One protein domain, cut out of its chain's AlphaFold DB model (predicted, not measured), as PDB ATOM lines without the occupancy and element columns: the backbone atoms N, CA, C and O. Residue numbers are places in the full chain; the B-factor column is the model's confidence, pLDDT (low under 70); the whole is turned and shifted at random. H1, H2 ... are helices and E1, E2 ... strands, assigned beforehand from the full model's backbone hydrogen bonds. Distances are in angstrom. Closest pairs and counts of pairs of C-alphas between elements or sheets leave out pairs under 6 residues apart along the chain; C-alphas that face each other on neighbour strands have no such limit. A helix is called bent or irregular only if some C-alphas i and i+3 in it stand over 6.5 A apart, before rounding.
ATOM      1  N   TYR A 600      33.615  18.565   2.267       79.38
ATOM      2  CA  TYR A 600      33.494  19.079   3.629       79.38
ATOM      3  C   TYR A 600      34.673  18.693   4.536       79.38
ATOM      4  O   TYR A 600      34.700  19.104   5.694       79.38
ATOM      5  N   SER A 601      35.671  17.945   4.045       76.31
ATOM      6  CA  SER A 601      36.811  17.494   4.860       76.31
ATOM      7  C   SER A 601      37.610  18.646   5.471       76.31
ATOM      8  O   SER A 601      37.975  18.573   6.644       76.31
ATOM      9  N   TYR A 602      37.839  19.733   4.721       78.38
ATOM     10  CA  TYR A 602      38.507  20.930   5.248       78.38
ATOM     11  C   TYR A 602      37.691  21.580   6.371       78.38
ATOM     12  O   TYR A 602      38.228  21.889   7.432       78.38
ATOM     13  N   LEU A 603      36.377  21.731   6.163       76.81
ATOM     14  CA  LEU A 603      35.473  22.300   7.162       76.81
ATOM     15  C   LEU A 603      35.437  21.442   8.433       76.81
ATOM     16  O   LEU A 603      35.523  21.977   9.535       76.81
ATOM     17  N   TYR A 604      35.385  20.118   8.282       79.06
ATOM     18  CA  TYR A 604      35.457  19.187   9.405       79.06
ATOM     19  C   TYR A 604      36.785  19.304  10.159       79.06
ATOM     20  O   TYR A 604      36.779  19.345  11.384       79.06
ATOM     21  N   GLY A 605      37.913  19.399   9.448       73.12
ATOM     22  CA  GLY A 605      39.231  19.611  10.054       73.12
ATOM     23  C   GLY A 605      39.319  20.932  10.822       73.12
ATOM     24  O   GLY A 605      39.771  20.947  11.964       73.12
ATOM     25  N   SER A 606      38.811  22.022  10.238       81.00
ATOM     26  CA  SER A 606      38.744  23.338  10.884       81.00
ATOM     27  C   SER A 606      37.914  23.296  12.167       81.00
ATOM     28  O   SER A 606      38.383  23.748  13.209       81.00
ATOM     29  N   LYS A 607      36.705  22.723  12.112       80.50
ATOM     30  CA  LYS A 607      35.795  22.628  13.264       80.50
ATOM     31  C   LYS A 607      36.317  21.683  14.339       80.50
ATOM     32  O   LYS A 607      36.201  21.961  15.526       80.50
ATOM     33  N   ARG A 608      36.967  20.591  13.936       78.50
ATOM     34  CA  ARG A 608      37.657  19.692  14.860       78.50
ATOM     35  C   ARG A 608      38.810  20.400  15.571       78.50
ATOM     36  O   ARG A 608      38.936  20.242  16.776       78.50
ATOM     37  N   SER A 609      39.615  21.190  14.857       77.88
ATOM     38  CA  SER A 609      40.716  21.956  15.456       77.88
ATOM     39  C   SER A 609      40.214  23.025  16.431       77.88
ATOM     40  O   SER A 609      40.805  23.215  17.489       77.88
ATOM     41  N   GLU A 610      39.113  23.699  16.098       85.94
ATOM     42  CA  GLU A 610      38.417  24.617  17.007       85.94
ATOM     43  C   GLU A 610      37.988  23.900  18.297       85.94
ATOM     44  O   GLU A 610      38.321  24.348  19.392       85.94
ATOM     45  N   LEU A 611      37.359  22.728  18.175       80.94
ATOM     46  CA  LEU A 611      36.926  21.926  19.319       80.94
ATOM     47  C   LEU A 611      38.104  21.389  20.149       80.94
ATOM     48  O   LEU A 611      38.036  21.396  21.373       80.94
ATOM     49  N   GLU A 612      39.204  20.977  19.512       79.88
ATOM     50  CA  GLU A 612      40.431  20.539  20.195       79.88
ATOM     51  C   GLU A 612      41.074  21.671  21.018       79.88
ATOM     52  O   GLU A 612      41.582  21.416  22.111       79.88
ATOM     53  N   LYS A 613      41.012  22.925  20.543       85.44
ATOM     54  CA  LYS A 613      41.471  24.099  21.310       85.44
ATOM     55  C   LYS A 613      40.596  24.343  22.534       85.44
ATOM     56  O   LYS A 613      41.126  24.399  23.640       85.44
ATOM     57  N   ILE A 614      39.274  24.387  22.343       84.06
ATOM     58  CA  ILE A 614      38.311  24.556  23.442       84.06
ATOM     59  C   ILE A 614      38.498  23.440  24.479       84.06
ATOM     60  O   ILE A 614      38.575  23.699  25.675       84.06
ATOM     61  N   PHE A 615      38.652  22.192  24.031       77.12
ATOM     62  CA  PHE A 615      38.866  21.045  24.911       77.12
ATOM     63  C   PHE A 615      40.158  21.158  25.730       77.12
ATOM     64  O   PHE A 615      40.176  20.809  26.914       77.12
ATOM     65  N   LYS A 616      41.243  21.650  25.120       80.31
ATOM     66  CA  LYS A 616      42.501  21.902  25.827       80.31
ATOM     67  C   LYS A 616      42.311  22.958  26.919       80.31
ATOM     68  O   LYS A 616      42.652  22.685  28.065       80.31
ATOM     69  N   GLU A 617      41.689  24.089  26.592       84.69
ATOM     70  CA  GLU A 617      41.388  25.157  27.559       84.69
ATOM     71  C   GLU A 617      40.506  24.656  28.710       84.69
ATOM     72  O   GLU A 617      40.779  24.931  29.877       84.69
ATOM     73  N   MET A 618      39.491  23.843  28.406       76.31
ATOM     74  CA  MET A 618      38.648  23.210  29.423       76.31
ATOM     75  C   MET A 618      39.442  22.253  30.320       76.31
ATOM     76  O   MET A 618      39.229  22.230  31.529       76.31
ATOM     77  N   THR A 619      40.362  21.467  29.756       74.69
ATOM     78  CA  THR A 619      41.201  20.533  30.524       74.69
ATOM     79  C   THR A 619      42.153  21.283  31.456       74.69
ATOM     80  O   THR A 619      42.283  20.923  32.630       74.69
ATOM     81  N   ASP A 620      42.776  22.351  30.956       81.06
ATOM     82  CA  ASP A 620      43.668  23.212  31.731       81.06
ATOM     83  C   ASP A 620      42.894  23.877  32.879       81.06
ATOM     84  O   ASP A 620      43.277  23.763  34.046       81.06
ATOM     85  N   LEU A 621      41.723  24.444  32.590       82.12
ATOM     86  CA  LEU A 621      40.884  25.105  33.586       82.12
ATOM     87  C   LEU A 621      40.292  24.119  34.612       82.12
ATOM     88  O   LEU A 621      40.174  24.437  35.797       82.12
ATOM     89  N   GLN A 622      39.981  22.883  34.205       75.19
ATOM     90  CA  GLN A 622      39.611  21.815  35.137       75.19
ATOM     91  C   GLN A 622      40.755  21.504  36.116       75.19
ATOM     92  O   GLN A 622      40.501  21.317  37.307       75.19
ATOM     93  N   SER A 623      42.001  21.470  35.637       77.56
ATOM     94  CA  SER A 623      43.188  21.287  36.482       77.56
ATOM     95  C   SER A 623      43.335  22.420  37.504       77.56
ATOM     96  O   SER A 623      43.618  22.169  38.676       77.56
ATOM     97  N   GLU A 624      43.062  23.666  37.109       84.12
ATOM     98  CA  GLU A 624      43.077  24.818  38.022       84.12
ATOM     99  C   GLU A 624      41.998  24.737  39.102       84.12
ATOM    100  O   GLU A 624      42.280  24.962  40.281       84.12
ATOM    101  N   ILE A 625      40.781  24.329  38.736       78.88
ATOM    102  CA  ILE A 625      39.707  24.093  39.709       78.88
ATOM    103  C   ILE A 625      40.112  22.988  40.698       78.88
ATOM    104  O   ILE A 625      39.893  23.133  41.902       78.88
ATOM    105  N   GLU A 626      40.737  21.903  40.226       74.06
ATOM    106  CA  GLU A 626      41.224  20.831  41.105       74.06
ATOM    107  C   GLU A 626      42.315  21.309  42.074       74.06
ATOM    108  O   GLU A 626      42.318  20.894  43.239       74.06
ATOM    109  N   LYS A 627      43.211  22.195  41.626       81.44
ATOM    110  CA  LYS A 627      44.229  22.823  42.482       81.44
ATOM    111  C   LYS A 627      43.585  23.623  43.615       81.44
ATOM    112  O   LYS A 627      43.977  23.439  44.764       81.44
ATOM    113  N   CYS A 628      42.543  24.415  43.338       80.94
ATOM    114  CA  CYS A 628      41.802  25.150  44.374       80.94
ATOM    115  C   CYS A 628      41.179  24.238  45.452       80.94
ATOM    116  O   CYS A 628      40.985  24.668  46.586       80.94
ATOM    117  N   GLU A 629      40.847  22.987  45.120       73.00
ATOM    118  CA  GLU A 629      40.216  22.030  46.046       73.00
ATOM    119  C   GLU A 629      41.212  21.182  46.846       73.00
ATOM    120  O   GLU A 629      40.877  20.641  47.913       73.00
ATOM    121  N   LYS A 630      42.411  20.970  46.297       75.62
ATOM    122  CA  LYS A 630      43.379  19.986  46.798       75.62
ATOM    123  C   LYS A 630      44.672  20.598  47.317       75.62
ATOM    124  O   LYS A 630      45.392  19.904  48.036       75.62
ATOM    125  N   GLU A 631      44.958  21.851  46.986       85.06
ATOM    126  CA  GLU A 631      46.255  22.490  47.207       85.06
ATOM    127  C   GLU A 631      46.091  23.902  47.797       85.06
ATOM    128  O   GLU A 631      44.996  24.467  47.828       85.06
ATOM    129  N   ILE A 632      47.188  24.463  48.308       86.81
ATOM    130  CA  ILE A 632      47.245  25.848  48.775       86.81
ATOM    131  C   ILE A 632      47.675  26.742  47.616       86.81
ATOM    132  O   ILE A 632      48.725  26.512  47.019       86.81
ATOM    133  N   VAL A 633      46.861  27.745  47.295       87.38
ATOM    134  CA  VAL A 633      47.098  28.697  46.204       87.38
ATOM    135  C   VAL A 633      48.124  29.747  46.637       87.38
ATOM    136  O   VAL A 633      48.023  30.291  47.738       87.38
ATOM    137  N   CYS A 634      49.085  30.046  45.760       87.38
ATOM    138  CA  CYS A 634      50.120  31.054  45.997       87.38
ATOM    139  C   CYS A 634      49.542  32.458  46.224       87.38
ATOM    140  O   CYS A 634      48.532  32.837  45.618       87.38
ATOM    141  N   TYR A 635      50.245  33.275  47.013       84.50
ATOM    142  CA  TYR A 635      49.810  34.637  47.342       84.50
ATOM    143  C   TYR A 635      49.515  35.506  46.112       84.50
ATOM    144  O   TYR A 635      48.501  36.202  46.093       84.50
ATOM    145  N   ASN A 636      50.333  35.412  45.059       83.50
ATOM    146  CA  ASN A 636      50.180  36.220  43.841       83.50
ATOM    147  C   ASN A 636      48.799  36.063  43.179       83.50
ATOM    148  O   ASN A 636      48.263  37.032  42.648       83.50
ATOM    149  N   HIS A 637      48.197  34.873  43.265       82.50
ATOM    150  CA  HIS A 637      46.866  34.595  42.715       82.50
ATOM    151  C   HIS A 637      45.745  34.858  43.725       82.50
ATOM    152  O   HIS A 637      44.609  35.111  43.333       82.50
ATOM    153  N   LEU A 638      46.045  34.809  45.027       85.06
ATOM    154  CA  LEU A 638      45.065  34.997  46.095       85.06
ATOM    155  C   LEU A 638      44.864  36.474  46.476       85.06
ATOM    156  O   LEU A 638      43.776  36.848  46.921       85.06
ATOM    157  N   LYS A 639      45.885  37.319  46.281       83.81
ATOM    158  CA  LYS A 639      45.911  38.745  46.650       83.81
ATOM    159  C   LYS A 639      44.636  39.520  46.259       83.81
ATOM    160  O   LYS A 639      44.115  40.230  47.119       83.81
ATOM    161  N   PRO A 640      44.065  39.378  45.043       83.00
ATOM    162  CA  PRO A 640      42.855  40.114  44.655       83.00
ATOM    163  C   PRO A 640      41.589  39.721  45.439       83.00
ATOM    164  O   PRO A 640      40.614  40.478  45.450       83.00
ATOM    165  N   TYR A 641      41.590  38.550  46.083       84.50
ATOM    166  CA  TYR A 641      40.414  37.921  46.692       84.50
ATOM    167  C   TYR A 641      40.422  37.957  48.228       84.50
ATOM    168  O   TYR A 641      39.407  37.641  48.847       84.50
ATOM    169  N   LEU A 642      41.525  38.375  48.859       83.81
ATOM    170  CA  LEU A 642      41.622  38.562  50.312       83.81
ATOM    171  C   LEU A 642      40.898  39.846  50.749       83.81
ATOM    172  O   LEU A 642      41.506  40.910  50.889       83.81
ATOM    173  N   LYS A 643      39.579  39.747  50.953       80.81
ATOM    174  CA  LYS A 643      38.707  40.872  51.325       80.81
ATOM    175  C   LYS A 643      37.925  40.603  52.610       80.81
ATOM    176  O   LYS A 643      37.401  39.508  52.800       80.81
ATOM    177  N   ILE A 644      37.785  41.634  53.444       77.94
ATOM    178  CA  ILE A 644      36.799  41.694  54.538       77.94
ATOM    179  C   ILE A 644      35.937  42.931  54.266       77.94
ATOM    180  O   ILE A 644      36.460  44.040  54.151       77.94
ATOM    181  N   GLY A 645      34.629  42.742  54.072       73.06
ATOM    182  CA  GLY A 645      33.763  43.806  53.553       73.06
ATOM    183  C   GLY A 645      34.219  44.269  52.161       73.06
ATOM    184  O   GLY A 645      34.381  43.451  51.257       73.06
ATOM    185  N   ASN A 646      34.461  45.573  51.999       71.31
ATOM    186  CA  ASN A 646      34.954  46.164  50.745       71.31
ATOM    187  C   ASN A 646      36.478  46.408  50.731       71.31
ATOM    188  O   ASN A 646      37.008  46.877  49.722       71.31
ATOM    189  N   LYS A 647      37.190  46.106  51.825       76.25
ATOM    190  CA  LYS A 647      38.623  46.393  51.979       76.25
ATOM    191  C   LYS A 647      39.468  45.184  51.565       76.25
ATOM    192  O   LYS A 647      39.242  44.073  52.046       76.25
ATOM    193  N   VAL A 648      40.430  45.409  50.667       79.69
ATOM    194  CA  VAL A 648      41.447  44.420  50.263       79.69
ATOM    195  C   VAL A 648      42.613  44.488  51.243       79.69
ATOM    196  O   VAL A 648      43.039  45.581  51.615       79.69
ATOM    197  N   TYR A 649      43.128  43.331  51.641       79.81
ATOM    198  CA  TYR A 649      44.249  43.223  52.568       79.81
ATOM    199  C   TYR A 649      45.480  42.625  51.890       79.81
ATOM    200  O   TYR A 649      45.363  41.748  51.036       79.81
ATOM    201  N   GLU A 650      46.664  43.070  52.312       81.88
ATOM    202  CA  GLU A 650      47.947  42.542  51.845       81.88
ATOM    203  C   GLU A 650      48.668  41.779  52.965       81.88
ATOM    204  O   GLU A 650      48.635  42.176  54.133       81.88
ATOM    205  N   LEU A 651      49.316  40.668  52.610       82.62
ATOM    206  CA  LEU A 651      50.180  39.900  53.505       82.62
ATOM    207  C   LEU A 651      51.608  40.458  53.489       82.62
ATOM    208  O   LEU A 651      52.039  41.082  52.518       82.62
ATOM    209  N   ARG A 652      52.354  40.220  54.574       79.81
ATOM    210  CA  ARG A 652      53.750  40.663  54.691       79.81
ATOM    211  C   ARG A 652      54.644  39.843  53.749       79.81
ATOM    212  O   ARG A 652      54.405  38.649  53.545       79.81
ATOM    213  N   SER A 653      55.674  40.487  53.196       73.12
ATOM    214  CA  SER A 653      56.706  39.808  52.399       73.12
ATOM    215  C   SER A 653      57.477  38.806  53.265       73.12
ATOM    216  O   SER A 653      57.699  39.064  54.451       73.12
ATOM    217  N   SER A 654      57.834  37.656  52.698       70.25
ATOM    218  CA  SER A 654      58.485  36.541  53.391       70.25
ATOM    219  C   SER A 654      59.374  35.765  52.413       70.25
ATOM    220  O   SER A 654      59.111  35.798  51.213       70.25
ATOM    221  N   ASP A 655      60.398  35.072  52.924       65.94
ATOM    222  CA  ASP A 655      61.308  34.248  52.108       65.94
ATOM    223  C   ASP A 655      60.597  33.014  51.507       65.94
ATOM    224  O   ASP A 655      60.966  32.522  50.445       65.94
ATOM    225  N   GLU A 656      59.543  32.523  52.175       72.31
ATOM    226  CA  GLU A 656      58.578  31.552  51.634       72.31
ATOM    227  C   GLU A 656      57.327  32.279  51.078       72.31
ATOM    228  O   GLU A 656      57.136  33.476  51.294       72.31
ATOM    229  N   ASP A 657      56.410  31.568  50.408       82.31
ATOM    230  CA  ASP A 657      55.138  32.164  49.957       82.31
ATOM    231  C   ASP A 657      54.361  32.782  51.143       82.31
ATOM    232  O   ASP A 657      54.112  32.123  52.158       82.31
ATOM    233  N   SER A 658      53.952  34.051  51.028       83.06
ATOM    234  CA  SER A 658      53.298  34.792  52.116       83.06
ATOM    235  C   SER A 658      52.037  34.106  52.662       83.06
ATOM    236  O   SER A 658      51.737  34.248  53.851       83.06
ATOM    237  N   VAL A 659      51.311  33.333  51.840       85.31
ATOM    238  CA  VAL A 659      50.136  32.560  52.285       85.31
ATOM    239  C   VAL A 659      50.553  31.372  53.150       85.31
ATOM    240  O   VAL A 659      49.896  31.109  54.158       85.31
ATOM    241  N   LEU A 660      51.655  30.689  52.817       84.94
ATOM    242  CA  LEU A 660      52.189  29.593  53.635       84.94
ATOM    243  C   LEU A 660      52.523  30.082  55.040       84.94
ATOM    244  O   LEU A 660      52.073  29.498  56.026       84.94
ATOM    245  N   ASN A 661      53.281  31.176  55.129       82.44
ATOM    246  CA  ASN A 661      53.684  31.728  56.415       82.44
ATOM    247  C   ASN A 661      52.473  32.244  57.212       82.44
ATOM    248  O   ASN A 661      52.356  32.012  58.409       82.44
ATOM    249  N   TRP A 662      51.497  32.873  56.556       86.25
ATOM    250  CA  TRP A 662      50.303  33.370  57.239       86.25
ATOM    251  C   TRP A 662      49.388  32.257  57.788       86.25
ATOM    252  O   TRP A 662      48.877  32.375  58.910       86.25
ATOM    253  N   LEU A 663      49.201  31.169  57.027       85.56
ATOM    254  CA  LEU A 663      48.340  30.039  57.398       85.56
ATOM    255  C   LEU A 663      48.971  29.098  58.428       85.56
ATOM    256  O   LEU A 663      48.261  28.566  59.287       85.56
ATOM    257  N   PHE A 664      50.284  28.875  58.326       84.19
ATOM    258  CA  PHE A 664      51.026  27.955  59.190       84.19
ATOM    259  C   PHE A 664      51.832  28.646  60.292       84.19
ATOM    260  O   PHE A 664      52.399  27.935  61.116       84.19
ATOM    261  N   GLY A 665      51.896  29.981  60.294       68.69
ATOM    262  CA  GLY A 665      52.768  30.777  61.155       68.69
ATOM    263  C   GLY A 665      52.732  30.337  62.613       68.69
ATOM    264  O   GLY A 665      51.700  30.451  63.280       68.69
ATOM    265  N   HIS A 695      49.256  28.895  40.118       83.31
ATOM    266  CA  HIS A 695      50.354  28.333  40.915       83.31
ATOM    267  C   HIS A 695      49.945  28.020  42.365       83.31
ATOM    268  O   HIS A 695      49.198  28.772  43.001       83.31
ATOM    269  N   THR A 696      50.465  26.911  42.891       85.38
ATOM    270  CA  THR A 696      50.210  26.406  44.246       85.38
ATOM    271  C   THR A 696      51.515  26.242  45.020       85.38
ATOM    272  O   THR A 696      52.552  25.912  44.450       85.38
ATOM    273  N   CYS A 697      51.467  26.485  46.330       83.75
ATOM    274  CA  CYS A 697      52.635  26.485  47.214       83.75
ATOM    275  C   CYS A 697      52.678  25.285  48.175       83.75
ATOM    276  O   CYS A 697      53.709  25.034  48.792       83.75
ATOM    277  N   PHE A 698      51.585  24.522  48.317       86.00
ATOM    278  CA  PHE A 698      51.556  23.338  49.182       86.00
ATOM    279  C   PHE A 698      50.477  22.340  48.772       86.00
ATOM    280  O   PHE A 698      49.331  22.713  48.538       86.00
ATOM    281  N   SER A 699      50.799  21.048  48.775       85.88
ATOM    282  CA  SER A 699      49.805  19.979  48.648       85.88
ATOM    283  C   SER A 699      50.215  18.753  49.456       85.88
ATOM    284  O   SER A 699      51.395  18.542  49.734       85.88
ATOM    285  N   GLU A 700      49.245  17.908  49.815       81.69
ATOM    286  CA  GLU A 700      49.527  16.649  50.520       81.69
ATOM    287  C   GLU A 700      50.466  15.742  49.713       81.69
ATOM    288  O   GLU A 700      51.411  15.174  50.256       81.69
ATOM    289  N   LYS A 701      50.239  15.641  48.400       78.75
ATOM    290  CA  LYS A 701      51.054  14.814  47.504       78.75
ATOM    291  C   LYS A 701      52.483  15.343  47.389       78.75
ATOM    292  O   LYS A 701      53.414  14.542  47.352       78.75
ATOM    293  N   TRP A 702      52.645  16.663  47.314       87.56
ATOM    294  CA  TRP A 702      53.957  17.301  47.305       87.56
ATOM    295  C   TRP A 702      54.690  17.052  48.625       87.56
ATOM    296  O   TRP A 702      55.791  16.514  48.604       87.56
ATOM    297  N   ALA A 703      54.040  17.313  49.763       81.56
ATOM    298  CA  ALA A 703      54.651  17.145  51.081       81.56
ATOM    299  C   ALA A 703      55.129  15.703  51.317       81.56
ATOM    300  O   ALA A 703      56.244  15.490  51.777       81.56
ATOM    301  N   LEU A 704      54.319  14.701  50.951       82.31
ATOM    302  CA  LEU A 704      54.695  13.290  51.087       82.31
ATOM    303  C   LEU A 704      55.880  12.896  50.192       82.31
ATOM    304  O   LEU A 704      56.737  12.132  50.628       82.31
ATOM    305  N   ARG A 705      55.940  13.412  48.957       85.31
ATOM    306  CA  ARG A 705      57.076  13.181  48.047       85.31
ATOM    307  C   ARG A 705      58.355  13.813  48.574       85.31
ATOM    308  O   ARG A 705      59.403  13.183  48.506       85.31
ATOM    309  N   GLU A 706      58.255  15.024  49.105       84.56
ATOM    310  CA  GLU A 706      59.405  15.747  49.633       84.56
ATOM    311  C   GLU A 706      59.950  15.077  50.897       84.56
ATOM    312  O   GLU A 706      61.156  14.883  51.030       84.56
ATOM    313  N   ILE A 707      59.059  14.602  51.774       84.19
ATOM    314  CA  ILE A 707      59.434  13.782  52.931       84.19
ATOM    315  C   ILE A 707      60.148  12.499  52.483       84.19
ATOM    316  O   ILE A 707      61.198  12.173  53.032       84.19
ATOM    317  N   ASP A 708      59.623  11.775  51.487       82.12
ATOM    318  CA  ASP A 708      60.270  10.555  50.980       82.12
ATOM    319  C   ASP A 708      61.640  10.846  50.341       82.12
ATOM    320  O   ASP A 708      62.616  10.146  50.617       82.12
ATOM    321  N   SER A 709      61.746  11.929  49.565       87.38
ATOM    322  CA  SER A 709      63.007  12.420  48.996       87.38
ATOM    323  C   SER A 709      64.041  12.710  50.088       87.38
ATOM    324  O   SER A 709      65.157  12.195  50.042       87.38
ATOM    325  N   MET A 710      63.659  13.447  51.136       85.75
ATOM    326  CA  MET A 710      64.540  13.746  52.269       85.75
ATOM    327  C   MET A 710      64.927  12.485  53.056       85.75
ATOM    328  O   MET A 710      66.077  12.357  53.472       85.75
ATOM    329  N   LEU A 711      64.020  11.516  53.224       83.44
ATOM    330  CA  LEU A 711      64.329  10.218  53.839       83.44
ATOM    331  C   LEU A 711      65.314   9.395  52.992       83.44
ATOM    332  O   LEU A 711      66.192   8.732  53.545       83.44
ATOM    333  N   ASN A 712      65.203   9.450  51.662       81.44
ATOM    334  CA  ASN A 712      66.166   8.844  50.739       81.44
ATOM    335  C   ASN A 712      67.534   9.531  50.815       81.44
ATOM    336  O   ASN A 712      68.546   8.840  50.899       81.44
ATOM    337  N   SER A 713      67.566  10.862  50.883       83.44
ATOM    338  CA  SER A 713      68.795  11.634  51.092       83.44
ATOM    339  C   SER A 713      69.453  11.306  52.432       83.44
ATOM    340  O   SER A 713      70.664  11.127  52.483       83.44
ATOM    341  N   ILE A 714      68.675  11.124  53.508       82.44
ATOM    342  CA  ILE A 714      69.193  10.647  54.800       82.44
ATOM    343  C   ILE A 714      69.819   9.254  54.657       82.44
ATOM    344  O   ILE A 714      70.897   9.016  55.200       82.44
ATOM    345  N   ARG A 715      69.174   8.322  53.941       80.00
ATOM    346  CA  ARG A 715      69.745   6.986  53.684       80.00
ATOM    347  C   ARG A 715      71.072   7.088  52.928       80.00
ATOM    348  O   ARG A 715      72.072   6.565  53.401       80.00
ATOM    349  N   TYR A 716      71.099   7.854  51.842       77.56
ATOM    350  CA  TYR A 716      72.296   8.063  51.028       77.56
ATOM    351  C   TYR A 716      73.451   8.711  51.809       77.56
ATOM    352  O   TYR A 716      74.584   8.246  51.737       77.56
ATOM    353  N   VAL A 717      73.170   9.747  52.608       77.75
ATOM    354  CA  VAL A 717      74.178  10.415  53.450       77.75
ATOM    355  C   VAL A 717      74.783   9.446  54.468       77.75
ATOM    356  O   VAL A 717      75.990   9.508  54.705       77.75
ATOM    357  N   ASN A 718      73.982   8.535  55.030       71.00
ATOM    358  CA  ASN A 718      74.471   7.504  55.949       71.00
ATOM    359  C   ASN A 718      75.276   6.392  55.247       71.00
ATOM    360  O   ASN A 718      76.130   5.795  55.895       71.00
ATOM    361  N   ASP A 719      75.029   6.134  53.958       71.69
ATOM    362  CA  ASP A 719      75.703   5.078  53.188       71.69
ATOM    363  C   ASP A 719      77.016   5.540  52.513       71.69
ATOM    364  O   ASP A 719      77.871   4.708  52.218       71.69
ATOM    365  N   VAL A 720      77.185   6.843  52.245       66.38
ATOM    366  CA  VAL A 720      78.302   7.385  51.432       66.38
ATOM    367  C   VAL A 720      79.333   8.179  52.241       66.38
ATOM    368  O   VAL A 720      80.471   8.333  51.801       66.38
ATOM    369  N   THR A 721      78.967   8.697  53.414       65.75
ATOM    370  CA  THR A 721      79.815   9.653  54.147       65.75
ATOM    371  C   THR A 721      80.560   8.974  55.301       65.75
ATOM    372  O   THR A 721      79.955   8.655  56.319       65.75
ATOM    373  N   ASP A 722      81.887   8.835  55.203       57.81
ATOM    374  CA  ASP A 722      82.729   8.265  56.279       57.81
ATOM    375  C   ASP A 722      82.906   9.213  57.491       57.81
ATOM    376  O   ASP A 722      83.347   8.806  58.571       57.81
ATOM    377  N   ASN A 723      82.553  10.497  57.339       71.62
ATOM    378  CA  ASN A 723      82.659  11.512  58.387       71.62
ATOM    379  C   ASN A 723      81.379  11.592  59.241       71.62
ATOM    380  O   ASN A 723      80.400  12.261  58.900       71.62
ATOM    381  N   HIS A 724      81.411  10.932  60.400       65.94
ATOM    382  CA  HIS A 724      80.265  10.787  61.306       65.94
ATOM    383  C   HIS A 724      79.647  12.109  61.797       65.94
ATOM    384  O   HIS A 724      78.456  12.136  62.120       65.94
ATOM    385  N   LEU A 725      80.428  13.191  61.901       68.06
ATOM    386  CA  LEU A 725      79.941  14.472  62.427       68.06
ATOM    387  C   LEU A 725      79.125  15.244  61.377       68.06
ATOM    388  O   LEU A 725      78.043  15.740  61.690       68.06
ATOM    389  N   GLU A 726      79.602  15.281  60.133       67.75
ATOM    390  CA  GLU A 726      78.924  15.931  59.002       67.75
ATOM    391  C   GLU A 726      77.663  15.162  58.588       67.75
ATOM    392  O   GLU A 726      76.601  15.763  58.412       67.75
ATOM    393  N   ALA A 727      77.734  13.825  58.542       69.31
ATOM    394  CA  ALA A 727      76.575  12.972  58.275       69.31
ATOM    395  C   ALA A 727      75.454  13.189  59.305       69.31
ATOM    396  O   ALA A 727      74.272  13.266  58.951       69.31
ATOM    397  N   LYS A 728      75.819  13.349  60.585       74.75
ATOM    398  CA  LYS A 728      74.871  13.625  61.669       74.75
ATOM    399  C   LYS A 728      74.250  15.018  61.547       74.75
ATOM    400  O   LYS A 728      73.035  15.129  61.656       74.75
ATOM    401  N   GLN A 729      75.043  16.052  61.258       79.25
ATOM    402  CA  GLN A 729      74.538  17.417  61.059       79.25
ATOM    403  C   GLN A 729      73.572  17.515  59.868       79.25
ATOM    404  O   GLN A 729      72.496  18.099  59.999       79.25
ATOM    405  N   MET A 730      73.909  16.896  58.731       74.88
ATOM    406  CA  MET A 730      73.027  16.855  57.557       74.88
ATOM    407  C   MET A 730      71.744  16.064  57.836       74.88
ATOM    408  O   MET A 730      70.649  16.522  57.512       74.88
ATOM    409  N   THR A 731      71.857  14.911  58.500       80.06
ATOM    410  CA  THR A 731      70.699  14.088  58.880       80.06
ATOM    411  C   THR A 731      69.771  14.816  59.853       80.06
ATOM    412  O   THR A 731      68.551  14.742  59.707       80.06
ATOM    413  N   ASP A 732      70.321  15.525  60.840       82.00
ATOM    414  CA  ASP A 732      69.532  16.282  61.813       82.00
ATOM    415  C   ASP A 732      68.821  17.473  61.146       82.00
ATOM    416  O   ASP A 732      67.646  17.707  61.436       82.00
ATOM    417  N   LYS A 733      69.466  18.144  60.180       83.06
ATOM    418  CA  LYS A 733      68.837  19.192  59.359       83.06
ATOM    419  C   LYS A 733      67.659  18.644  58.542       83.06
ATOM    420  O   LYS A 733      66.564  19.196  58.610       83.06
ATOM    421  N   PHE A 734      67.829  17.512  57.851       82.25
ATOM    422  CA  PHE A 734      66.725  16.876  57.116       82.25
ATOM    423  C   PHE A 734      65.592  16.408  58.039       82.25
ATOM    424  O   PHE A 734      64.422  16.561  57.701       82.25
ATOM    425  N   LYS A 735      65.897  15.881  59.233       83.00
ATOM    426  CA  LYS A 735      64.870  15.497  60.219       83.00
ATOM    427  C   LYS A 735      64.077  16.695  60.744       83.00
ATOM    428  O   LYS A 735      62.876  16.562  60.972       83.00
ATOM    429  N   GLN A 736      64.725  17.842  60.950       82.56
ATOM    430  CA  GLN A 736      64.043  19.077  61.348       82.56
ATOM    431  C   GLN A 736      63.067  19.542  60.260       82.56
ATOM    432  O   GLN A 736      61.902  19.796  60.571       82.56
ATOM    433  N   GLU A 737      63.488  19.537  58.994       83.12
ATOM    434  CA  GLU A 737      62.617  19.876  57.860       83.12
ATOM    435  C   GLU A 737      61.465  18.872  57.677       83.12
ATOM    436  O   GLU A 737      60.313  19.275  57.509       83.12
ATOM    437  N   ILE A 738      61.717  17.564  57.825       83.94
ATOM    438  CA  ILE A 738      60.660  16.535  57.802       83.94
ATOM    439  C   ILE A 738      59.630  16.783  58.914       83.94
ATOM    440  O   ILE A 738      58.424  16.691  58.678       83.94
ATOM    441  N   ASN A 739      60.072  17.121  60.130       84.81
ATOM    442  CA  ASN A 739      59.165  17.431  61.237       84.81
ATOM    443  C   ASN A 739      58.336  18.695  60.962       84.81
ATOM    444  O   ASN A 739      57.132  18.702  61.235       84.81
ATOM    445  N   LYS A 740      58.949  19.736  60.385       84.06
ATOM    446  CA  LYS A 740      58.266  20.965  59.949       84.06
ATOM    447  C   LYS A 740      57.186  20.649  58.905       84.06
ATOM    448  O   LYS A 740      56.037  21.063  59.063       84.06
ATOM    449  N   LEU A 741      57.514  19.849  57.887       84.75
ATOM    450  CA  LEU A 741      56.574  19.419  56.845       84.75
ATOM    451  C   LEU A 741      55.435  18.551  57.394       84.75
ATOM    452  O   LEU A 741      54.281  18.773  57.029       84.75
ATOM    453  N   ASN A 742      55.722  17.619  58.306       83.94
ATOM    454  CA  ASN A 742      54.698  16.786  58.944       83.94
ATOM    455  C   ASN A 742      53.692  17.623  59.746       83.94
ATOM    456  O   ASN A 742      52.486  17.421  59.606       83.94
ATOM    457  N   ARG A 743      54.157  18.618  60.517       84.81
ATOM    458  CA  ARG A 743      53.269  19.547  61.242       84.81
ATOM    459  C   ARG A 743      52.375  20.345  60.296       84.81
ATOM    460  O   ARG A 743      51.168  20.448  60.527       84.81
ATOM    461  N   ARG A 744      52.941  20.878  59.205       87.50
ATOM    462  CA  ARG A 744      52.169  21.580  58.164       87.50
ATOM    463  C   ARG A 744      51.139  20.654  57.517       87.50
ATOM    464  O   ARG A 744      49.990  21.049  57.340       87.50
ATOM    465  N   LEU A 745      51.512  19.406  57.230       85.31
ATOM    466  CA  LEU A 745      50.622  18.408  56.644       85.31
ATOM    467  C   LEU A 745      49.454  18.045  57.576       85.31
ATOM    468  O   LEU A 745      48.311  17.983  57.124       85.31
ATOM    469  N   GLU A 746      49.709  17.846  58.870       83.38
ATOM    470  CA  GLU A 746      48.662  17.605  59.872       83.38
ATOM    471  C   GLU A 746      47.720  18.806  60.010       83.38
ATOM    472  O   GLU A 746      46.497  18.640  60.013       83.38
ATOM    473  N   CYS A 747      48.276  20.020  60.061       84.75
ATOM    474  CA  CYS A 747      47.510  21.262  60.110       84.75
ATOM    475  C   CYS A 747      46.608  21.415  58.871       84.75
ATOM    476  O   CYS A 747      45.401  21.635  59.001       84.75
ATOM    477  N   PHE A 748      47.161  21.188  57.676       83.94
ATOM    478  CA  PHE A 748      46.421  21.196  56.414       83.94
ATOM    479  C   PHE A 748      45.271  20.175  56.419       83.94
ATOM    480  O   PHE A 748      44.130  20.519  56.109       83.94
ATOM    481  N   LYS A 749      45.529  18.931  56.848       80.88
ATOM    482  CA  LYS A 749      44.497  17.881  56.964       80.88
ATOM    483  C   LYS A 749      43.394  18.253  57.955       80.88
ATOM    484  O   LYS A 749      42.210  18.048  57.665       80.88
ATOM    485  N   LYS A 750      43.765  18.825  59.104       82.31
ATOM    486  CA  LYS A 750      42.832  19.268  60.149       82.31
ATOM    487  C   LYS A 750      41.865  20.326  59.615       82.31
ATOM    488  O   LYS A 750      40.650  20.136  59.707       82.31
ATOM    489  N   TYR A 751      42.375  21.414  59.036       80.94
ATOM    490  CA  TYR A 751      41.527  22.527  58.589       80.94
ATOM    491  C   TYR A 751      40.733  22.218  57.320       80.94
ATOM    492  O   TYR A 751      39.594  22.667  57.199       80.94
ATOM    493  N   ARG A 752      41.239  21.334  56.454       76.19
ATOM    494  CA  ARG A 752      40.473  20.790  55.325       76.19
ATOM    495  C   ARG A 752      39.276  19.944  55.776       76.19
ATOM    496  O   ARG A 752      38.190  20.040  55.213       76.19
ATOM    497  N   THR A 753      39.444  19.144  56.831       69.94
ATOM    498  CA  THR A 753      38.343  18.347  57.405       69.94
ATOM    499  C   THR A 753      37.291  19.240  58.072       69.94
ATOM    500  O   THR A 753      36.092  18.984  57.961       69.94
ATOM    501  N   LEU A 754      37.721  20.321  58.733       69.06
ATOM    502  CA  LEU A 754      36.826  21.307  59.353       69.06
ATOM    503  C   LEU A 754      36.011  22.100  58.319       69.06
ATOM    504  O   LEU A 754      34.832  22.360  58.563       69.06
ATOM    505  N   GLN A 755      36.596  22.427  57.163       66.44
ATOM    506  CA  GLN A 755      35.903  23.083  56.049       66.44
ATOM    507  C   GLN A 755      34.724  22.244  55.525       66.44
ATOM    508  O   GLN A 755      33.643  22.777  55.294       66.44
ATOM    509  N   ASN A 756      34.898  20.925  55.401       56.88
ATOM    510  CA  ASN A 756      33.847  20.024  54.913       56.88
ATOM    511  C   ASN A 756      32.661  19.866  55.889       56.88
ATOM    512  O   ASN A 756      31.575  19.471  55.466       56.88
ATOM    513  N   ASN A 757      32.855  20.173  57.179       49.59
ATOM    514  CA  ASN A 757      31.880  19.906  58.241       49.59
ATOM    515  C   ASN A 757      31.126  21.153  58.751       49.59
ATOM    516  O   ASN A 757      30.057  21.002  59.344       49.59
ATOM    517  N   ASN A 758      31.633  22.376  58.546       47.78
ATOM    518  CA  ASN A 758      31.065  23.597  59.138       47.78
ATOM    519  C   ASN A 758      30.330  24.496  58.120       47.78
ATOM    520  O   ASN A 758      30.937  25.045  57.212       47.78
ATOM    521  N   LYS A 759      29.027  24.736  58.356       49.00
ATOM    522  CA  LYS A 759      28.171  25.740  57.672       49.00
ATOM    523  C   LYS A 759      28.069  27.094  58.409       49.00
ATOM    524  O   LYS A 759      27.202  27.902  58.091       49.00
ATOM    525  N   ARG A 760      28.873  27.341  59.451       45.62
ATOM    526  CA  ARG A 760      28.779  28.578  60.252       45.62
ATOM    527  C   ARG A 760      29.672  29.673  59.664       45.62
ATOM    528  O   ARG A 760      30.885  29.621  59.836       45.62
ATOM    529  N   GLU A 761      29.066  30.663  59.013       53.12
ATOM    530  CA  GLU A 761      29.727  31.928  58.678       53.12
ATOM    531  C   GLU A 761      29.954  32.743  59.957       53.12
ATOM    532  O   GLU A 761      29.010  33.211  60.595       53.12
ATOM    533  N   TYR A 762      31.213  32.924  60.350       55.84
ATOM    534  CA  TYR A 762      31.574  33.984  61.288       55.84
ATOM    535  C   TYR A 762      31.557  35.317  60.537       55.84
ATOM    536  O   TYR A 762      32.306  35.477  59.574       55.84
ATOM    537  N   LYS A 763      30.729  36.276  60.971       53.84
ATOM    538  CA  LYS A 763      30.876  37.671  60.540       53.84
ATOM    539  C   LYS A 763      32.202  38.184  61.098       53.84
ATOM    540  O   LYS A 763      32.342  38.316  62.310       53.84
ATOM    541  N   LEU A 764      33.181  38.374  60.220       64.50
ATOM    542  CA  LEU A 764      34.428  39.053  60.548       64.50
ATOM    543  C   LEU A 764      34.168  40.557  60.424       64.50
ATOM    544  O   LEU A 764      33.790  41.019  59.349       64.50
ATOM    545  N   ASP A 765      34.335  41.291  61.521       62.94
ATOM    546  CA  ASP A 765      34.359  42.755  61.494       62.94
ATOM    547  C   ASP A 765      35.641  43.236  60.791       62.94
ATOM    548  O   ASP A 765      36.609  42.479  60.676       62.94
ATOM    549  N   GLU A 766      35.660  44.474  60.290       64.56
ATOM    550  CA  GLU A 766      36.871  45.044  59.689       64.56
ATOM    551  C   GLU A 766      38.023  45.020  60.705       64.56
ATOM    552  O   GLU A 766      37.905  45.528  61.819       64.56
ATOM    553  N   VAL A 767      39.139  44.402  60.319       73.69
ATOM    554  CA  VAL A 767      40.328  44.250  61.170       73.69
ATOM    555  C   VAL A 767      41.430  45.175  60.657       73.69
ATOM    556  O   VAL A 767      41.535  45.386  59.450       73.69
ATOM    557  N   ASP A 768      42.273  45.719  61.533       65.12
ATOM    558  CA  ASP A 768      43.419  46.539  61.110       65.12
ATOM    559  C   ASP A 768      44.598  45.693  60.597       65.12
ATOM    560  O   ASP A 768      45.277  46.097  59.654       65.12
ATOM    561  N   ASP A 769      44.810  44.499  61.168       75.06
ATOM    562  CA  ASP A 769      45.890  43.573  60.801       75.06
ATOM    563  C   ASP A 769      45.389  42.118  60.682       75.06
ATOM    564  O   ASP A 769      44.883  41.543  61.652       75.06
ATOM    565  N   LEU A 770      45.588  41.481  59.518       80.00
ATOM    566  CA  LEU A 770      45.241  40.073  59.264       80.00
ATOM    567  C   LEU A 770      45.991  39.078  60.166       80.00
ATOM    568  O   LEU A 770      45.537  37.943  60.338       80.00
ATOM    569  N   TYR A 771      47.129  39.468  60.742       81.44
ATOM    570  CA  TYR A 771      47.892  38.618  61.662       81.44
ATOM    571  C   TYR A 771      47.291  38.593  63.076       81.44
ATOM    572  O   TYR A 771      47.605  37.693  63.852       81.44
ATOM    573  N   SER A 772      46.363  39.499  63.405       79.00
ATOM    574  CA  SER A 772      45.612  39.452  64.673       79.00
ATOM    575  C   SER A 772      44.514  38.376  64.697       79.00
ATOM    576  O   SER A 772      44.002  38.027  65.762       79.00
ATOM    577  N   LEU A 773      44.170  37.817  63.531       81.56
ATOM    578  CA  LEU A 773      43.183  36.747  63.393       81.56
ATOM    579  C   LEU A 773      43.695  35.432  63.990       81.56
ATOM    580  O   LEU A 773      44.856  35.060  63.789       81.56
ATOM    581  N   LYS A 774      42.801  34.680  64.642       83.38
ATOM    582  CA  LYS A 774      43.084  33.307  65.089       83.38
ATOM    583  C   LYS A 774      43.290  32.371  63.891       83.38
ATOM    584  O   LYS A 774      42.704  32.625  62.833       83.38
ATOM    585  N   PRO A 775      44.032  31.257  64.039       81.94
ATOM    586  CA  PRO A 775      44.236  30.292  62.960       81.94
ATOM    587  C   PRO A 775      42.931  29.849  62.285       81.94
ATOM    588  O   PRO A 775      42.858  29.866  61.059       81.94
ATOM    589  N   GLU A 776      41.863  29.559  63.041       80.50
ATOM    590  CA  GLU A 776      40.570  29.181  62.444       80.50
ATOM    591  C   GLU A 776      40.014  30.267  61.504       80.50
ATOM    592  O   GLU A 776      39.500  29.958  60.430       80.50
ATOM    593  N   GLN A 777      40.142  31.539  61.894       81.25
ATOM    594  CA  GLN A 777      39.643  32.687  61.131       81.25
ATOM    595  C   GLN A 777      40.493  32.950  59.882       81.25
ATOM    596  O   GLN A 777      39.940  33.283  58.835       81.25
ATOM    597  N   ARG A 778      41.818  32.751  59.961       86.19
ATOM    598  CA  ARG A 778      42.730  32.859  58.806       86.19
ATOM    599  C   ARG A 778      42.412  31.810  57.746       86.19
ATOM    600  O   ARG A 778      42.239  32.151  56.580       86.19
ATOM    601  N   TRP A 779      42.251  30.550  58.159       86.69
ATOM    602  CA  TRP A 779      41.872  29.456  57.259       86.69
ATOM    603  C   TRP A 779      40.478  29.665  56.653       86.69
ATOM    604  O   TRP A 779      40.279  29.398  55.470       86.69
ATOM    605  N   GLN A 780      39.520  30.195  57.417       82.50
ATOM    606  CA  GLN A 780      38.196  30.532  56.889       82.50
ATOM    607  C   GLN A 780      38.260  31.652  55.838       82.50
ATOM    608  O   GLN A 780      37.661  31.513  54.771       82.50
ATOM    609  N   LEU A 781      38.998  32.735  56.114       85.25
ATOM    610  CA  LEU A 781      39.185  33.838  55.170       85.25
ATOM    611  C   LEU A 781      39.889  33.354  53.895       85.25
ATOM    612  O   LEU A 781      39.419  33.639  52.795       85.25
ATOM    613  N   TYR A 782      40.935  32.536  54.031       88.88
ATOM    614  CA  TYR A 782      41.598  31.876  52.907       88.88
ATOM    615  C   TYR A 782      40.609  31.080  52.047       88.88
ATOM    616  O   TYR A 782      40.507  31.318  50.845       88.88
ATOM    617  N   TYR A 783      39.822  30.186  52.649       85.19
ATOM    618  CA  TYR A 783      38.869  29.377  51.892       85.19
ATOM    619  C   TYR A 783      37.740  30.202  51.268       85.19
ATOM    620  O   TYR A 783      37.265  29.841  50.192       85.19
ATOM    621  N   SER A 784      37.326  31.317  51.881       82.25
ATOM    622  CA  SER A 784      36.385  32.245  51.241       82.25
ATOM    623  C   SER A 784      36.984  32.911  50.001       82.25
ATOM    624  O   SER A 784      36.336  32.924  48.957       82.25
ATOM    625  N   ALA A 785      38.239  33.366  50.070       84.38
ATOM    626  CA  ALA A 785      38.952  33.966  48.945       84.38
ATOM    627  C   ALA A 785      39.158  32.953  47.805       84.38
ATOM    628  O   ALA A 785      38.855  33.240  46.647       84.38
ATOM    629  N   VAL A 786      39.573  31.725  48.139       85.12
ATOM    630  CA  VAL A 786      39.694  30.619  47.177       85.12
ATOM    631  C   VAL A 786      38.342  30.249  46.566       85.12
ATOM    632  O   VAL A 786      38.283  29.960  45.375       85.12
ATOM    633  N   ASN A 787      37.244  30.287  47.326       80.50
ATOM    634  CA  ASN A 787      35.908  30.031  46.783       80.50
ATOM    635  C   ASN A 787      35.470  31.097  45.769       80.50
ATOM    636  O   ASN A 787      34.826  30.748  44.782       80.50
ATOM    637  N   VAL A 788      35.811  32.375  45.977       83.31
ATOM    638  CA  VAL A 788      35.532  33.436  44.991       83.31
ATOM    639  C   VAL A 788      36.316  33.181  43.703       83.31
ATOM    640  O   VAL A 788      35.704  33.110  42.640       83.31
ATOM    641  N   LEU A 789      37.624  32.928  43.808       84.25
ATOM    642  CA  LEU A 789      38.468  32.557  42.666       84.25
ATOM    643  C   LEU A 789      37.921  31.318  41.934       84.25
ATOM    644  O   LEU A 789      37.752  31.322  40.716       84.25
ATOM    645  N   LYS A 790      37.566  30.264  42.677       80.38
ATOM    646  CA  LYS A 790      36.970  29.040  42.127       80.38
ATOM    647  C   LYS A 790      35.658  29.325  41.391       80.38
ATOM    648  O   LYS A 790      35.417  28.733  40.343       80.38
ATOM    649  N   ASN A 791      34.808  30.210  41.908       77.25
ATOM    650  CA  ASN A 791      33.553  30.581  41.252       77.25
ATOM    651  C   ASN A 791      33.782  31.333  39.931       77.25
ATOM    652  O   ASN A 791      33.018  31.120  38.988       77.25
ATOM    653  N   GLU A 792      34.824  32.163  39.833       82.62
ATOM    654  CA  GLU A 792      35.216  32.808  38.571       82.62
ATOM    655  C   GLU A 792      35.731  31.792  37.547       82.62
ATOM    656  O   GLU A 792      35.306  31.820  36.391       82.62
ATOM    657  N   LEU A 793      36.569  30.840  37.973       81.44
ATOM    658  CA  LEU A 793      37.007  29.731  37.119       81.44
ATOM    659  C   LEU A 793      35.804  28.902  36.640       81.44
ATOM    660  O   LEU A 793      35.659  28.650  35.450       81.44
ATOM    661  N   LEU A 794      34.869  28.553  37.529       73.38
ATOM    662  CA  LEU A 794      33.639  27.845  37.154       73.38
ATOM    663  C   LEU A 794      32.767  28.640  36.168       73.38
ATOM    664  O   LEU A 794      32.132  28.042  35.301       73.38
ATOM    665  N   ALA A 795      32.721  29.970  36.270       76.25
ATOM    666  CA  ALA A 795      32.007  30.803  35.304       76.25
ATOM    667  C   ALA A 795      32.670  30.765  33.917       76.25
ATOM    668  O   ALA A 795      31.967  30.590  32.921       76.25
ATOM    669  N   LYS A 796      34.008  30.842  33.855       82.56
ATOM    670  CA  LYS A 796      34.776  30.659  32.611       82.56
ATOM    671  C   LYS A 796      34.565  29.264  32.009       82.56
ATOM    672  O   LYS A 796      34.321  29.157  30.812       82.56
ATOM    673  N   MET A 797      34.565  28.214  32.841       77.12
ATOM    674  CA  MET A 797      34.256  26.840  32.421       77.12
ATOM    675  C   MET A 797      32.891  26.761  31.731       77.12
ATOM    676  O   MET A 797      32.777  26.148  30.679       77.12
ATOM    677  N   ASN A 798      31.859  27.392  32.299       70.12
ATOM    678  CA  ASN A 798      30.520  27.384  31.705       70.12
ATOM    679  C   ASN A 798      30.480  28.089  30.340       70.12
ATOM    680  O   ASN A 798      29.875  27.562  29.417       70.12
ATOM    681  N   GLY A 799      31.187  29.213  30.177       77.44
ATOM    682  CA  GLY A 799      31.298  29.872  28.870       77.44
ATOM    683  C   GLY A 799      31.972  28.989  27.810       77.44
ATOM    684  O   GLY A 799      31.496  28.908  26.679       77.44
ATOM    685  N   LEU A 800      33.039  28.273  28.184       80.19
ATOM    686  CA  LEU A 800      33.697  27.305  27.298       80.19
ATOM    687  C   LEU A 800      32.812  26.089  26.997       80.19
ATOM    688  O   LEU A 800      32.857  25.569  25.886       80.19
ATOM    689  N   LEU A 801      31.989  25.647  27.952       71.50
ATOM    690  CA  LEU A 801      31.025  24.562  27.752       71.50
ATOM    691  C   LEU A 801      29.982  24.920  26.687       71.50
ATOM    692  O   LEU A 801      29.690  24.090  25.827       71.50
ATOM    693  N   ASP A 802      29.458  26.146  26.700       72.88
ATOM    694  CA  ASP A 802      28.487  26.610  25.700       72.88
ATOM    695  C   ASP A 802      29.118  26.715  24.301       72.88
ATOM    696  O   ASP A 802      28.544  26.246  23.310       72.88
ATOM    697  N   GLN A 803      30.345  27.243  24.218       81.31
ATOM    698  CA  GLN A 803      31.124  27.274  22.974       81.31
ATOM    699  C   GLN A 803      31.426  25.861  22.461       81.31
ATOM    700  O   GLN A 803      31.236  25.579  21.278       81.31
ATOM    701  N   HIS A 804      31.830  24.949  23.352       80.81
ATOM    702  CA  HIS A 804      32.050  23.543  23.030       80.81
ATOM    703  C   HIS A 804      30.778  22.901  22.471       80.81
ATOM    704  O   HIS A 804      30.838  22.230  21.446       80.81
ATOM    705  N   ASN A 805      29.630  23.086  23.128       70.81
ATOM    706  CA  ASN A 805      28.366  22.486  22.700       70.81
ATOM    707  C   ASN A 805      27.973  22.953  21.295       70.81
ATOM    708  O   ASN A 805      27.636  22.118  20.456       70.81
ATOM    709  N   THR A 806      28.113  24.252  21.027       77.06
ATOM    710  CA  THR A 806      27.851  24.853  19.711       77.06
ATOM    711  C   THR A 806      28.799  24.290  18.649       77.06
ATOM    712  O   THR A 806      28.354  23.713  17.656       77.06
ATOM    713  N   ALA A 807      30.114  24.345  18.888       79.69
ATOM    714  CA  ALA A 807      31.115  23.826  17.954       79.69
ATOM    715  C   ALA A 807      30.970  22.310  17.715       79.69
ATOM    716  O   ALA A 807      31.174  21.825  16.600       79.69
ATOM    717  N   ASN A 808      30.592  21.544  18.743       76.12
ATOM    718  CA  ASN A 808      30.355  20.106  18.642       76.12
ATOM    719  C   ASN A 808      29.099  19.792  17.822       76.12
ATOM    720  O   ASN A 808      29.105  18.845  17.034       76.12
ATOM    721  N   GLN A 809      28.027  20.569  17.983       74.88
ATOM    722  CA  GLN A 809      26.829  20.433  17.159       74.88
ATOM    723  C   GLN A 809      27.162  20.674  15.682       74.88
ATOM    724  O   GLN A 809      26.899  19.803  14.852       74.88
ATOM    725  N   GLU A 810      27.848  21.773  15.370       80.75
ATOM    726  CA  GLU A 810      28.302  22.073  14.009       80.75
ATOM    727  C   GLU A 810      29.208  20.963  13.449       80.75
ATOM    728  O   GLU A 810      29.045  20.522  12.309       80.75
ATOM    729  N   LEU A 811      30.143  20.447  14.254       79.88
ATOM    730  CA  LEU A 811      31.012  19.343  13.849       79.88
ATOM    731  C   LEU A 811      30.212  18.073  13.523       79.88
ATOM    732  O   LEU A 811      30.524  17.392  12.543       79.88
ATOM    733  N   ASN A 812      29.184  17.753  14.315       76.25
ATOM    734  CA  ASN A 812      28.299  16.607  14.089       76.25
ATOM    735  C   ASN A 812      27.438  16.775  12.827       76.25
ATOM    736  O   ASN A 812      27.210  15.803  12.098       76.25
ATOM    737  N   GLU A 813      26.996  17.995  12.524       82.50
ATOM    738  CA  GLU A 813      26.285  18.308  11.283       82.50
ATOM    739  C   GLU A 813      27.185  18.116  10.061       82.50
ATOM    740  O   GLU A 813      26.806  17.418   9.113       82.50
ATOM    741  N   VAL A 814      28.408  18.653  10.112       82.50
ATOM    742  CA  VAL A 814      29.415  18.471   9.058       82.50
ATOM    743  C   VAL A 814      29.785  16.994   8.916       82.50
ATOM    744  O   VAL A 814      29.859  16.485   7.799       82.50
ATOM    745  N   ALA A 815      29.948  16.265  10.025       82.88
ATOM    746  CA  ALA A 815      30.167  14.821   9.996       82.88
ATOM    747  C   ALA A 815      29.008  14.085   9.311       82.88
ATOM    748  O   ALA A 815      29.243  13.196   8.503       82.88
ATOM    749  N   THR A 816      27.763  14.486   9.572       85.00
ATOM    750  CA  THR A 816      26.578  13.890   8.940       85.00
ATOM    751  C   THR A 816      26.500  14.204   7.444       85.00
ATOM    752  O   THR A 816      26.013  13.379   6.674       85.00
ATOM    753  N   LEU A 817      26.976  15.373   7.002       85.19
ATOM    754  CA  LEU A 817      27.113  15.690   5.575       85.19
ATOM    755  C   LEU A 817      28.166  14.806   4.902       85.19
ATOM    756  O   LEU A 817      27.871  14.212   3.868       85.19
ATOM    757  N   ILE A 818      29.345  14.663   5.517       86.12
ATOM    758  CA  ILE A 818      30.410  13.773   5.027       86.12
ATOM    759  C   ILE A 818      29.900  12.337   4.933       86.12
ATOM    760  O   ILE A 818      30.046  11.696   3.896       86.12
ATOM    761  N   ASP A 819      29.274  11.843   5.998       90.31
ATOM    762  CA  ASP A 819      28.726  10.492   6.045       90.31
ATOM    763  C   ASP A 819      27.671  10.283   4.950       90.31
ATOM    764  O   ASP A 819      27.652   9.236   4.310       90.31
ATOM    765  N   GLY A 820      26.836  11.293   4.683       89.25
ATOM    766  CA  GLY A 820      25.872  11.273   3.582       89.25
ATOM    767  C   GLY A 820      26.534  11.173   2.211       89.25
ATOM    768  O   GLY A 820      26.096  10.371   1.392       89.25
ATOM    769  N   GLU A 821      27.603  11.932   1.959       87.94
ATOM    770  CA  GLU A 821      28.360  11.831   0.704       87.94
ATOM    771  C   GLU A 821      28.987  10.450   0.536       87.94
ATOM    772  O   GLU A 821      28.806   9.826  -0.504       87.94
ATOM    773  N   VAL A 822      29.652   9.944   1.579       90.06
ATOM    774  CA  VAL A 822      30.272   8.610   1.587       90.06
ATOM    775  C   VAL A 822      29.237   7.520   1.321       90.06
ATOM    776  O   VAL A 822      29.475   6.596   0.551       90.06
ATOM    777  N   MET A 823      28.063   7.610   1.935       92.00
ATOM    778  CA  MET A 823      27.022   6.603   1.751       92.00
ATOM    779  C   MET A 823      26.342   6.691   0.385       92.00
ATOM    780  O   MET A 823      25.866   5.678  -0.114       92.00
ATOM    781  N   LYS A 824      26.337   7.862  -0.257       91.56
ATOM    782  CA  LYS A 824      25.855   8.017  -1.635       91.56
ATOM    783  C   LYS A 824      26.822   7.485  -2.691       91.56
ATOM    784  O   LYS A 824      26.394   7.270  -3.822       91.56
ATOM    785  N   THR A 825      28.097   7.255  -2.354       90.06
ATOM    786  CA  THR A 825      29.050   6.631  -3.292       90.06
ATOM    787  C   THR A 825      28.901   5.113  -3.384       90.06
ATOM    788  O   THR A 825      29.549   4.493  -4.223       90.06
ATOM    789  N   VAL A 826      28.109   4.493  -2.504       92.81
ATOM    790  CA  VAL A 826      27.871   3.045  -2.504       92.81
ATOM    791  C   VAL A 826      26.473   2.712  -3.014       92.81
ATOM    792  O   VAL A 826      25.629   3.588  -3.156       92.81
TER     793      VAL A 826
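What this domain is: This is residues 600 to 665 and 695 to 826 of the 1147 residues of an uncharacterized protein of Heliothis virescens (UniProt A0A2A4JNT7). Two long helical arms meet as a wide L: H1 and the 50-residue H6 run side by side in opposite directions as one arm, and the helical hairpin of H4 and H5 makes the other. At the corner sit the small sheet of E1 and E2 and the short helices H2 and H3, while residues 720 to 725 stick out at the hairpin's tip. The printed part has 198 residues, mostly helix by class, in the order H1, E1, H2, H3, E2, H4, H5, H6, with one antiparallel sheet, E1 - E2. It is only just extended, close to loose, with a radius of gyration of the C-alphas of 25.1 A, and flat, spanning 83 by 57 by 31 A.

How they stand to each other: Start at H1, residues 601 to 630, which touches H6, residues 775 to 824, at a shallow tilt of 18 degrees, opposite ways; their closest C-alphas, of Lys 607 and Leu 811, are 5.8 A apart. Next look at E1, residues 631 to 633, antiparallel to E2, residues 696 to 699, with N 632 and O 698 at 2.8 A. H2, residues 635 to 641, touches residues 785 to 789 of H6, about perpendicular at 88 degrees, closest at C-alphas Tyr 641 and Ala 785, 4.8 A. H3, residues 658 to 664, touches residues 775 to 779 of H6 at a steep tilt of 64 degrees, closest at C-alphas Leu 663 and Arg 778, 6.4 A. H4, residues 700 to 720, and H5, residues 724 to 757, form a helical hairpin at a shallow tilt of 13 degrees, closest at C-alphas Ile 714 and Thr 731, 5.5 A. H5 and H6 only just touch, with 3 pairs of C-alphas within 8 A, the closest being Tyr 751 and Trp 779, 7.1 A. H4 and H6 are apart. The helix packing is part aligned, part crossed. Every O i to N i+4 pair is within hydrogen-bond range in H1, H3, H4 and H6; H5 has 29 of 30, and H2 has 1 of 3, with 2 of 4 O i to N i+3 pairs.

Where its parts are: Find C-alpha 601 at (36.811, 17.494, 4.860); H1 runs 42.5 A from there. H2 is irregular, C-alphas 637 and 640 being 7.1 A apart. H4 spans 30.2 A and H5 49.3 A. H6 runs 70.8 A to C-alpha 824 at (25.855, 8.017, -1.635).

The domain as a whole: The C-alphas of Leu 725 and Lys 824, the two farthest apart, are 84.1 A apart. Residues 666 to 694 are not printed, and C-alphas 665 and 695 are 20.5 A apart across the cut. The links H2 to H3 and H5 to H6 are long. Mean pLDDT of the printed part is 78.9; look for low values at residues 753 to 766, among others.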